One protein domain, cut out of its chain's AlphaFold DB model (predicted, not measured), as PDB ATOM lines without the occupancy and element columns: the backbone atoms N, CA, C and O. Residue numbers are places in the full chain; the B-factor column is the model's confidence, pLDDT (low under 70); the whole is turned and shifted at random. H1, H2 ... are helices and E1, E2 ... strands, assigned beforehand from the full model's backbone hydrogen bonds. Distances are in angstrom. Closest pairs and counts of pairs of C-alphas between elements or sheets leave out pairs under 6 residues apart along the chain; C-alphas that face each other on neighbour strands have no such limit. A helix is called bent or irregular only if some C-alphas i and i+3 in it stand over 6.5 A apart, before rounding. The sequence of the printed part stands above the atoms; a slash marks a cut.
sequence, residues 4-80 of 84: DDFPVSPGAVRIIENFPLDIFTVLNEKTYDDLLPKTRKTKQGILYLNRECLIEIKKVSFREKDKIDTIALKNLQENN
ATOM      1  N   ASP A   4     105.399 126.710  70.191       89.06
ATOM      2  CA  ASP A   4     104.260 126.198  70.961       89.06
ATOM      3  C   ASP A   4     104.197 124.659  70.985       89.06
ATOM      4  O   ASP A   4     103.559 124.079  71.862       89.06
ATOM      5  N   ASP A   5     104.920 123.984  70.081       88.88
ATOM      6  CA  ASP A   5     105.079 122.525  70.094       88.88
ATOM      7  C   ASP A   5     105.991 122.043  71.251       88.88
ATOM      8  O   ASP A   5     106.105 120.838  71.489       88.88
ATOM      9  N   PHE A   6     106.650 122.960  71.974       83.81
ATOM     10  CA  PHE A   6     107.623 122.680  73.036       83.81
ATOM     11  C   PHE A   6     107.215 123.333  74.367       83.81
ATOM     12  O   PHE A   6     107.766 124.367  74.759       83.81
ATOM     13  N   PRO A   7     106.263 122.740  75.105       86.38
ATOM     14  CA  PRO A   7     105.824 123.290  76.379       86.38
ATOM     15  C   PRO A   7     106.940 123.267  77.434       86.38
ATOM     16  O   PRO A   7     107.732 122.322  77.522       86.38
ATOM     17  N   VAL A   8     106.950 124.292  78.294       87.25
ATOM     18  CA  VAL A   8     107.846 124.372  79.458       87.25
ATOM     19  C   VAL A   8     107.557 123.191  80.383       87.25
ATOM     20  O   VAL A   8     106.485 123.094  80.976       87.25
ATOM     21  N   SER A   9     108.511 122.268  80.478       89.38
ATOM     22  CA  SER A   9     108.348 121.006  81.200       89.38
ATOM     23  C   SER A   9     109.646 120.579  81.898       89.38
ATOM     24  O   SER A   9     110.741 120.928  81.432       89.38
ATOM     25  N   PRO A  10     109.556 119.836  83.022       91.44
ATOM     26  CA  PRO A  10     110.715 119.242  83.685       91.44
ATOM     27  C   PRO A  10     111.502 118.325  82.754       91.44
ATOM     28  O   PRO A  10     110.947 117.415  82.142       91.44
ATOM     29  N   GLY A  11     112.811 118.550  82.673       89.88
ATOM     30  CA  GLY A  11     113.681 117.807  81.775       89.88
ATOM     31  C   GLY A  11     115.111 118.329  81.768       89.88
ATOM     32  O   GLY A  11     115.431 119.360  82.367       89.88
ATOM     33  N   ALA A  12     115.980 117.586  81.089       91.69
ATOM     34  CA  ALA A  12     117.355 117.985  80.848       91.69
ATOM     35  C   ALA A  12     117.803 117.550  79.452       91.69
ATOM     36  O   ALA A  12     117.535 116.427  79.024       91.69
ATOM     37  N   VAL A  13     118.528 118.431  78.772       91.75
ATOM     38  CA  VAL A  13     119.302 118.110  77.576       91.75
ATOM     39  C   VAL A  13     120.722 117.792  78.030       91.75
ATOM     40  O   VAL A  13     121.396 118.651  78.599       91.75
ATOM     41  N   ARG A  14     121.179 116.560  77.794       94.88
ATOM     42  CA  ARG A  14     122.563 116.162  78.068       94.88
ATOM     43  C   ARG A  14     123.413 116.338  76.819       94.88
ATOM     44  O   ARG A  14     123.157 115.705  75.800       94.88
ATOM     45  N   ILE A  15     124.459 117.142  76.939       96.44
ATOM     46  CA  ILE A  15     125.510 117.305  75.940       96.44
ATOM     47  C   ILE A  15     126.709 116.464  76.385       96.44
ATOM     48  O   ILE A  15     127.146 116.553  77.531       96.44
ATOM     49  N   ILE A  16     127.223 115.615  75.494       95.12
ATOM     50  CA  ILE A  16     128.399 114.775  75.755       95.12
ATOM     51  C   ILE A  16     129.530 115.254  74.845       95.12
ATOM     52  O   ILE A  16     129.552 114.931  73.662       95.12
ATOM     53  N   GLU A  17     130.455 116.026  75.412       93.12
ATOM     54  CA  GLU A  17     131.695 116.458  74.754       93.12
ATOM     55  C   GLU A  17     132.906 115.922  75.543       93.12
ATOM     56  O   GLU A  17     132.921 114.759  75.945       93.12
ATOM     57  N   ASN A  18     133.906 116.764  75.830       95.88
ATOM     58  CA  ASN A  18     135.043 116.422  76.694       95.88
ATOM     59  C   ASN A  18     134.615 116.085  78.136       95.88
ATOM     60  O   ASN A  18     135.358 115.441  78.874       95.88
ATOM     61  N   PHE A  19     133.424 116.526  78.546       94.25
ATOM     62  CA  PHE A  19     132.751 116.136  79.781       94.25
ATOM     63  C   PHE A  19     131.225 116.176  79.570       94.25
ATOM     64  O   PHE A  19     130.752 116.868  78.663       94.25
ATOM     65  N   PRO A  20     130.436 115.440  80.374       94.25
ATOM     66  CA  PRO A  20     128.981 115.516  80.306       94.25
ATOM     67  C   PRO A  20     128.474 116.835  80.907       94.25
ATOM     68  O   PRO A  20     128.770 117.148  82.063       94.25
ATOM     69  N   LEU A  21     127.671 117.574  80.144       94.81
ATOM     70  CA  LEU A  21     126.988 118.794  80.572       94.81
ATOM     71  C   LEU A  21     125.472 118.585  80.520       94.81
ATOM     72  O   LEU A  21     124.923 118.274  79.466       94.81
ATOM     73  N   ASP A  22     124.795 118.793  81.649       93.12
ATOM     74  CA  ASP A  22     123.334 118.737  81.740       93.12
ATOM     75  C   ASP A  22     122.745 120.150  81.745       93.12
ATOM     76  O   ASP A  22     123.031 120.946  82.641       93.12
ATOM     77  N   ILE A  23     121.897 120.451  80.760       93.25
ATOM     78  CA  ILE A  23     121.136 121.699  80.670       93.25
ATOM     79  C   ILE A  23     119.690 121.403  81.055       93.25
ATOM     80  O   ILE A  23     118.967 120.742  80.313       93.25
ATOM     81  N   PHE A  24     119.265 121.891  82.216       92.31
ATOM     82  CA  PHE A  24     117.904 121.693  82.711       92.31
ATOM     83  C   PHE A  24     116.946 122.722  82.106       92.31
ATOM     84  O   PHE A  24     117.237 123.915  82.118       92.31
ATOM     85  N   THR A  25     115.794 122.263  81.613       90.44
ATOM     86  CA  THR A  25     114.717 123.135  81.112       90.44
ATOM     87  C   THR A  25     113.894 123.699  82.268       90.44
ATOM     88  O   THR A  25     113.683 124.904  82.364       90.44
ATOM     89  N   VAL A  26     113.485 122.822  83.187       92.25
ATOM     90  CA  VAL A  26     112.849 123.156  84.467       92.25
ATOM     91  C   VAL A  26     113.435 122.235  85.530       92.25
ATOM     92  O   VAL A  26     113.448 121.012  85.364       92.25
ATOM     93  N   LEU A  27     113.914 122.817  86.628       90.56
ATOM     94  CA  LEU A  27     114.540 122.101  87.734       90.56
ATOM     95  C   LEU A  27     113.713 122.294  89.004       90.56
ATOM     96  O   LEU A  27     113.687 123.385  89.566       90.56
ATOM     97  N   ASN A  28     113.061 121.224  89.465       87.31
ATOM     98  CA  ASN A  28     112.186 121.253  90.641       87.31
ATOM     99  C   ASN A  28     111.132 122.378  90.560       87.31
ATOM    100  O   ASN A  28     111.057 123.227  91.444       87.31
ATOM    101  N   GLU A  29     110.387 122.407  89.447       89.25
ATOM    102  CA  GLU A  29     109.348 123.409  89.134       89.25
ATOM    103  C   GLU A  29     109.854 124.854  88.968       89.25
ATOM    104  O   GLU A  29     109.050 125.768  88.823       89.25
ATOM    105  N   LYS A  30     111.176 125.072  88.941       91.88
ATOM    106  CA  LYS A  30     111.786 126.394  88.754       91.88
ATOM    107  C   LYS A  30     112.467 126.500  87.393       91.88
ATOM    108  O   LYS A  30     113.215 125.603  86.988       91.88
ATOM    109  N   THR A  31     112.219 127.605  86.699       93.69
ATOM    110  CA  THR A  31     112.910 127.980  85.460       93.69
ATOM    111  C   THR A  31     114.265 128.628  85.762       93.69
ATOM    112  O   THR A  31     114.607 128.900  86.915       93.69
ATOM    113  N   TYR A  32     115.057 128.900  84.721       93.12
ATOM    114  CA  TYR A  32     116.296 129.667  84.870       93.12
ATOM    115  C   TYR A  32     116.046 131.058  85.475       93.12
ATOM    116  O   TYR A  32     116.753 131.460  86.401       93.12
ATOM    117  N   ASP A  33     115.013 131.756  85.003       94.44
ATOM    118  CA  ASP A  33     114.690 133.114  85.444       94.44
ATOM    119  C   ASP A  33     114.221 133.151  86.904       94.44
ATOM    120  O   ASP A  33     114.583 134.070  87.638       94.44
ATOM    121  N   ASP A  34     113.521 132.112  87.373       94.38
ATOM    122  CA  ASP A  34     113.145 131.976  88.789       94.38
ATOM    123  C   ASP A  34     114.371 131.828  89.706       94.38
ATOM    124  O   ASP A  34     114.368 132.245  90.870       94.38
ATOM    125  N   LEU A  35     115.435 131.206  89.192       94.25
ATOM    126  CA  LEU A  35     116.660 130.901  89.929       94.25
ATOM    127  C   LEU A  35     117.693 132.029  89.859       94.25
ATOM    128  O   LEU A  35     118.483 132.193  90.795       94.25
ATOM    129  N   LEU A  36     117.680 132.826  88.790       95.44
ATOM    130  CA  LEU A  36     118.653 133.886  88.529       95.44
ATOM    131  C   LEU A  36     118.835 134.869  89.709       95.44
ATOM    132  O   LEU A  36     119.988 135.122  90.079       95.44
ATOM    133  N   PRO A  37     117.779 135.343  90.408       96.00
ATOM    134  CA  PRO A  37     117.916 136.232  91.568       96.00
ATOM    135  C   PRO A  37     118.634 135.607  92.774       96.00
ATOM    136  O   PRO A  37     119.017 136.313  93.706       96.00
ATOM    137  N   LYS A  38     118.784 134.277  92.803       95.81
ATOM    138  CA  LYS A  38     119.463 133.529  93.873       95.81
ATOM    139  C   LYS A  38     120.885 133.126  93.490       95.81
ATOM    140  O   LYS A  38     121.512 132.353  94.215       95.81
ATOM    141  N   THR A  39     121.407 133.640  92.380       95.94
ATOM    142  CA  THR A  39     122.766 133.341  91.930       95.94
ATOM    143  C   THR A  39     123.812 134.278  92.534       95.94
ATOM    144  O   THR A  39     123.547 135.408  92.945       95.94
ATOM    145  N   ARG A  40     125.039 133.774  92.598       94.62
ATOM    146  CA  ARG A  40     126.284 134.504  92.820       94.62
ATOM    147  C   ARG A  40     127.168 134.307  91.592       94.62
ATOM    148  O   ARG A  40     126.894 133.447  90.760       94.62
ATOM    149  N   LYS A  41     128.224 135.106  91.475       95.88
ATOM    150  CA  LYS A  41     129.121 135.105  90.318       95.88
ATOM    151  C   LYS A  41     130.552 134.832  90.769       95.88
ATOM    152  O   LYS A  41     131.029 135.481  91.698       95.88
ATOM    153  N   THR A  42     131.231 133.883  90.130       94.44
ATOM    154  CA  THR A  42     132.670 133.665  90.347       94.44
ATOM    155  C   THR A  42     133.479 134.825  89.759       94.44
ATOM    156  O   THR A  42     132.961 135.633  88.985       94.44
ATOM    157  N   LYS A  43     134.783 134.900  90.058       95.19
ATOM    158  CA  LYS A  43     135.675 135.914  89.459       95.19
ATOM    159  C   LYS A  43     135.736 135.819  87.929       95.19
ATOM    160  O   LYS A  43     135.872 136.833  87.257       95.19
ATOM    161  N   GLN A  44     135.603 134.609  87.390       96.12
ATOM    162  CA  GLN A  44     135.574 134.310  85.953       96.12
ATOM    163  C   GLN A  44     134.207 134.593  85.320       96.12
ATOM    164  O   GLN A  44     134.039 134.472  84.113       96.12
ATOM    165  N   GLY A  45     133.221 134.966  86.130       94.94
ATOM    166  CA  GLY A  45     131.910 135.369  85.666       94.94
ATOM    167  C   GLY A  45     130.869 134.260  85.571       94.94
ATOM    168  O   GLY A  45     129.787 134.508  85.045       94.94
ATOM    169  N   ILE A  46     131.161 133.076  86.110       94.06
ATOM    170  CA  ILE A  46     130.246 131.932  86.101       94.06
ATOM    171  C   ILE A  46     129.193 132.137  87.188       94.06
ATOM    172  O   ILE A  46     129.533 132.393  88.345       94.06
ATOM    173  N   LEU A  47     127.919 132.032  86.812       96.00
ATOM    174  CA  LEU A  47     126.811 132.093  87.757       96.00
ATOM    175  C   LEU A  47     126.627 130.743  88.449       96.00
ATOM    176  O   LEU A  47     126.638 129.697  87.805       96.00
ATOM    177  N   TYR A  48     126.430 130.776  89.760       94.06
ATOM    178  CA  TYR A  48     126.132 129.600  90.569       94.06
ATOM    179  C   TYR A  48     125.074 129.939  91.611       94.06
ATOM    180  O   TYR A  48     125.010 131.064  92.102       94.06
ATOM    181  N   LEU A  49     124.222 128.975  91.949       94.00
ATOM    182  CA  LEU A  49     123.199 129.174  92.970       94.00
ATOM    183  C   LEU A  49     123.826 129.397  94.346       94.00
ATOM    184  O   LEU A  49     124.809 128.753  94.715       94.00
ATOM    185  N   ASN A  50     123.224 130.293  95.127       93.25
ATOM    186  CA  ASN A  50     123.573 130.429  96.528       93.25
ATOM    187  C   ASN A  50     123.259 129.136  97.300       93.25
ATOM    188  O   ASN A  50     122.510 128.258  96.862       93.25
ATOM    189  N   ARG A  51     123.865 129.023  98.478       92.06
ATOM    190  CA  ARG A  51     123.787 127.828  99.313       92.06
ATOM    191  C   ARG A  51     122.353 127.480  99.702       92.06
ATOM    192  O   ARG A  51     121.980 126.312  99.646       92.06
ATOM    193  N   GLU A  52     121.558 128.478 100.076       91.69
ATOM    194  CA  GLU A  52     120.181 128.288 100.529       91.69
ATOM    195  C   GLU A  52     119.332 127.654  99.416       91.69
ATOM    196  O   GLU A  52     118.604 126.689  99.653       91.69
ATOM    197  N   CYS A  53     119.492 128.133  98.179       91.88
ATOM    198  CA  CYS A  53     118.792 127.599  97.018       91.88
ATOM    199  C   CYS A  53     119.310 126.209  96.613       91.88
ATOM    200  O   CYS A  53     118.514 125.330  96.289       91.88
ATOM    201  N   LEU A  54     120.624 125.955  96.710       92.56
ATOM    202  CA  LEU A  54     121.195 124.621  96.467       92.56
ATOM    203  C   LEU A  54     120.623 123.563  97.423       92.56
ATOM    204  O   LEU A  54     120.269 122.471  96.982       92.56
ATOM    205  N   ILE A  55     120.495 123.888  98.714       92.56
ATOM    206  CA  ILE A  55     119.857 123.015  99.713       92.56
ATOM    207  C   ILE A  55     118.391 122.772  99.344       92.56
ATOM    208  O   ILE A  55     117.917 121.637  99.390       92.56
ATOM    209  N   GLU A  56     117.667 123.826  98.971       91.69
ATOM    210  CA  GLU A  56     116.246 123.738  98.642       91.69
ATOM    211  C   GLU A  56     115.973 122.841  97.431       91.69
ATOM    212  O   GLU A  56     115.024 122.061  97.454       91.69
ATOM    213  N   ILE A  57     116.807 122.926  96.395       90.75
ATOM    214  CA  ILE A  57     116.685 122.099  95.191       90.75
ATOM    215  C   ILE A  57     117.045 120.643  95.493       90.75
ATOM    216  O   ILE A  57     116.365 119.727  95.039       90.75
ATOM    217  N   LYS A  58     118.095 120.409  96.286       90.56
ATOM    218  CA  LYS A  58     118.581 119.052  96.567       90.56
ATOM    219  C   LYS A  58     117.749 118.294  97.599       90.56
ATOM    220  O   LYS A  58     117.758 117.067  97.575       90.56
ATOM    221  N   LYS A  59     116.985 118.979  98.464       87.50
ATOM    222  CA  LYS A  59     116.203 118.336  99.544       87.50
ATOM    223  C   LYS A  59     115.176 117.314  99.045       87.50
ATOM    224  O   LYS A  59     114.859 116.380  99.774       87.50
ATOM    225  N   VAL A  60     114.636 117.514  97.841       85.75
ATOM    226  CA  VAL A  60     113.615 116.640  97.238       85.75
ATOM    227  C   VAL A  60     114.226 115.515  96.398       85.75
ATOM    228  O   VAL A  60     113.504 114.651  95.910       85.75
ATOM    229  N   SER A  61     115.550 115.509  96.216       84.75
ATOM    230  CA  SER A  61     116.228 114.506  95.401       84.75
ATOM    231  C   SER A  61     116.307 113.159  96.119       84.75
ATOM    232  O   SER A  61     116.700 113.053  97.284       84.75
ATOM    233  N   PHE A  62     116.000 112.093  95.381       85.50
ATOM    234  CA  PHE A  62     116.178 110.718  95.848       85.50
ATOM    235  C   PHE A  62     117.636 110.250  95.774       85.50
ATOM    236  O   PHE A  62     117.987 109.245  96.395       85.50
ATOM    237  N   ARG A  63     118.500 110.974  95.050       89.44
ATOM    238  CA  ARG A  63     119.894 110.592  94.819       89.44
ATOM    239  C   ARG A  63     120.711 110.740  96.104       89.44
ATOM    240  O   ARG A  63     120.789 111.819  96.681       89.44
ATOM    241  N   GLU A  64     121.391 109.673  96.519       92.19
ATOM    242  CA  GLU A  64     122.202 109.658  97.750       92.19
ATOM    243  C   GLU A  64     123.262 110.760  97.780       92.19
ATOM    244  O   GLU A  64     123.440 111.423  98.801       92.19
ATOM    245  N   LYS A  65     123.901 111.021  96.634       91.31
ATOM    246  CA  LYS A  65     124.858 112.122  96.491       91.31
ATOM    247  C   LYS A  65     124.245 113.474  96.869       91.31
ATOM    248  O   LYS A  65     124.872 114.240  97.589       91.31
ATOM    249  N   ASP A  66     123.013 113.749  96.446       91.31
ATOM    250  CA  ASP A  66     122.357 115.026  96.745       91.31
ATOM    251  C   ASP A  66     122.007 115.152  98.234       91.31
ATOM    252  O   ASP A  66     122.062 116.251  98.794       91.31
ATOM    253  N   LYS A  67     121.724 114.029  98.909       92.31
ATOM    254  CA  LYS A  67     121.541 113.991 100.369       92.31
ATOM    255  C   LYS A  67     122.842 114.331 101.098       92.31
ATOM    256  O   LYS A  67     122.823 115.168 101.999       92.31
ATOM    257  N   ILE A  68     123.964 113.737 100.680       93.56
ATOM    258  CA  ILE A  68     125.300 114.025 101.232       93.56
ATOM    259  C   ILE A  68     125.652 115.503 101.024       93.56
ATOM    260  O   ILE A  68     126.028 116.187 101.977       93.56
ATOM    261  N   ASP A  69     125.451 116.016  99.809       92.12
ATOM    262  CA  ASP A  69     125.702 117.420  99.482       92.12
ATOM    263  C   ASP A  69     124.846 118.358 100.347       92.12
ATOM    264  O   ASP A  69     125.336 119.368 100.845       92.12
ATOM    265  N   THR A  70     123.577 118.014 100.580       92.88
ATOM    266  CA  THR A  70     122.680 118.803 101.435       92.88
ATOM    267  C   THR A  70     123.183 118.870 102.878       92.88
ATOM    268  O   THR A  70     123.146 119.940 103.484       92.88
ATOM    269  N   ILE A  71     123.667 117.754 103.434       92.44
ATOM    270  CA  ILE A  71     124.246 117.713 104.786       92.44
ATOM    271  C   ILE A  71     125.506 118.582 104.848       92.44
ATOM    272  O   ILE A  71     125.624 119.428 105.733       92.44
ATOM    273  N   ALA A  72     126.416 118.435 103.883       93.06
ATOM    274  CA  ALA A  72     127.643 119.225 103.830       93.06
ATOM    275  C   ALA A  72     127.354 120.733 103.731       93.06
ATOM    276  O   ALA A  72     127.938 121.529 104.467       93.06
ATOM    277  N   LEU A  73     126.406 121.132 102.876       92.00
ATOM    278  CA  LEU A  73     125.996 122.529 102.731       92.00
ATOM    279  C   LEU A  73     125.386 123.090 104.024       92.00
ATOM    280  O   LEU A  73     125.700 124.221 104.391       92.00
ATOM    281  N   LYS A  74     124.565 122.310 104.741       91.38
ATOM    282  CA  LYS A  74     124.022 122.709 106.051       91.38
ATOM    283  C   LYS A  74     125.128 122.901 107.091       91.38
ATOM    284  O   LYS A  74     125.155 123.933 107.753       91.38
ATOM    285  N   ASN A  75     126.100 121.993 107.151       90.75
ATOM    286  CA  ASN A  75     127.233 122.121 108.070       90.75
ATOM    287  C   ASN A  75     128.071 123.379 107.775       90.75
ATOM    288  O   ASN A  75     128.484 124.082 108.693       90.75
ATOM    289  N   LEU A  76     128.301 123.712 106.499       88.50
ATOM    290  CA  LEU A  76     128.996 124.954 106.121       88.50
ATOM    291  C   LEU A  76     128.214 126.211 106.536       88.50
ATOM    292  O   LEU A  76     128.817 127.244 106.820       88.50
ATOM    293  N   GLN A  77     126.879 126.134 106.557       83.00
ATOM    294  CA  GLN A  77     126.010 127.212 107.028       83.00
ATOM    295  C   GLN A  77     126.134 127.442 108.526       83.00
ATOM    296  O   GLN A  77     126.320 128.582 108.938       83.00
ATOM    297  N   GLU A  78     126.091 126.377 109.320       81.31
ATOM    298  CA  GLU A  78     126.211 126.457 110.778       81.31
ATOM    299  C   GLU A  78     127.601 126.939 111.220       81.31
ATOM    300  O   GLU A  78     127.719 127.694 112.181       81.31
ATOM    301  N   ASN A  79     128.648 126.575 110.475       77.75
ATOM    302  CA  ASN A  79     130.029 126.950 110.784       77.75
ATOM    303  C   ASN A  79     130.479 128.286 110.154       77.75
ATOM    304  O   ASN A  79     131.656 128.629 110.249       77.75
ATOM    305  N   ASN A  80     129.584 129.037 109.490       69.94
ATOM    306  CA  ASN A  80     129.899 130.290 108.774       69.94
ATOM    307  C   ASN A  80     131.101 130.191 107.814       69.94
ATOM    308  O   ASN A  80     131.802 131.174 107.557       69.94
TER     309      ASN A  80
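What this domain is: This is residues 4 to 80 of the 84 residues of an uncharacterized protein of Desulfobacterales bacterium (UniProt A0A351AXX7). Three hairpins are strung loosely one after another: the strand hairpin E1 and E2 at one end, the small strand hairpin E3 and E4, and the helical hairpin H2 and H3 at the other end. The short helix H1 bridges the two strand hairpins, which make separate antiparallel sheets, E1 - E2 and E3 - E4. The printed part has 77 residues, with three named helices and four named strands in the order E1 E2 H1 E3 E4 H2 H3, a mixed class. It is loose, with a radius of gyration of the C-alphas of 14.3 A and spans of 47 by 32 by 29 A.

Where its parts are: Find C-alpha 11 at (113.681, 117.807, 81.775), where E1 begins; it runs to residue 16, 16.2 A. E2, residues 20 to 26, covers 18.3 A. Next come H1, residues 32 to 38, 10.3 A, E3, residues 39 to 41, 6.8 A, and E4, residues 47 to 49, 7.0 A. H2 holds residues 51 to 58, 10.6 A. H3, residues 64 to 78, runs 21.6 A to C-alpha 78 at (126.211, 126.457, 110.778).

How they stand to each other: In the hairpin of E1 and E2, look for N 13 and O 23, 2.8 A apart. The closest C-alphas of E2 and H1 are those of Val 26 and Tyr 32, 7.4 A. H1 is irregular, but only just: C-alphas 34 and 37 are 7.0 A apart. In the hairpin of E3 and E4, N 40 and O 48 are 2.8 A apart. H2 and H3 touch, closest at the C-alphas of Ile 55 and Thr 70, 5.4 A, with a shallow tilt of 22 degrees, opposite ways. H1 and H2 are close but not clearly touching, the C-alphas of Lys 38 and Cys 53 being 6.7 A apart. E1 and E2 are apart from H2 and H3. In H2 and H3 every O i to N i+4 pair is within hydrogen-bond range; in H1, 1 of 3 is, beside 2 of 4 O i to N i+3 pairs.

The domain as a whole: The two C-alphas farthest apart, those of Asp 5 and Asn 79, are 47.9 A apart. The printed part has no cut, and its six links between named elements are tight. Mean pLDDT of the printed part is 91.4, with residue 80 alone under 70.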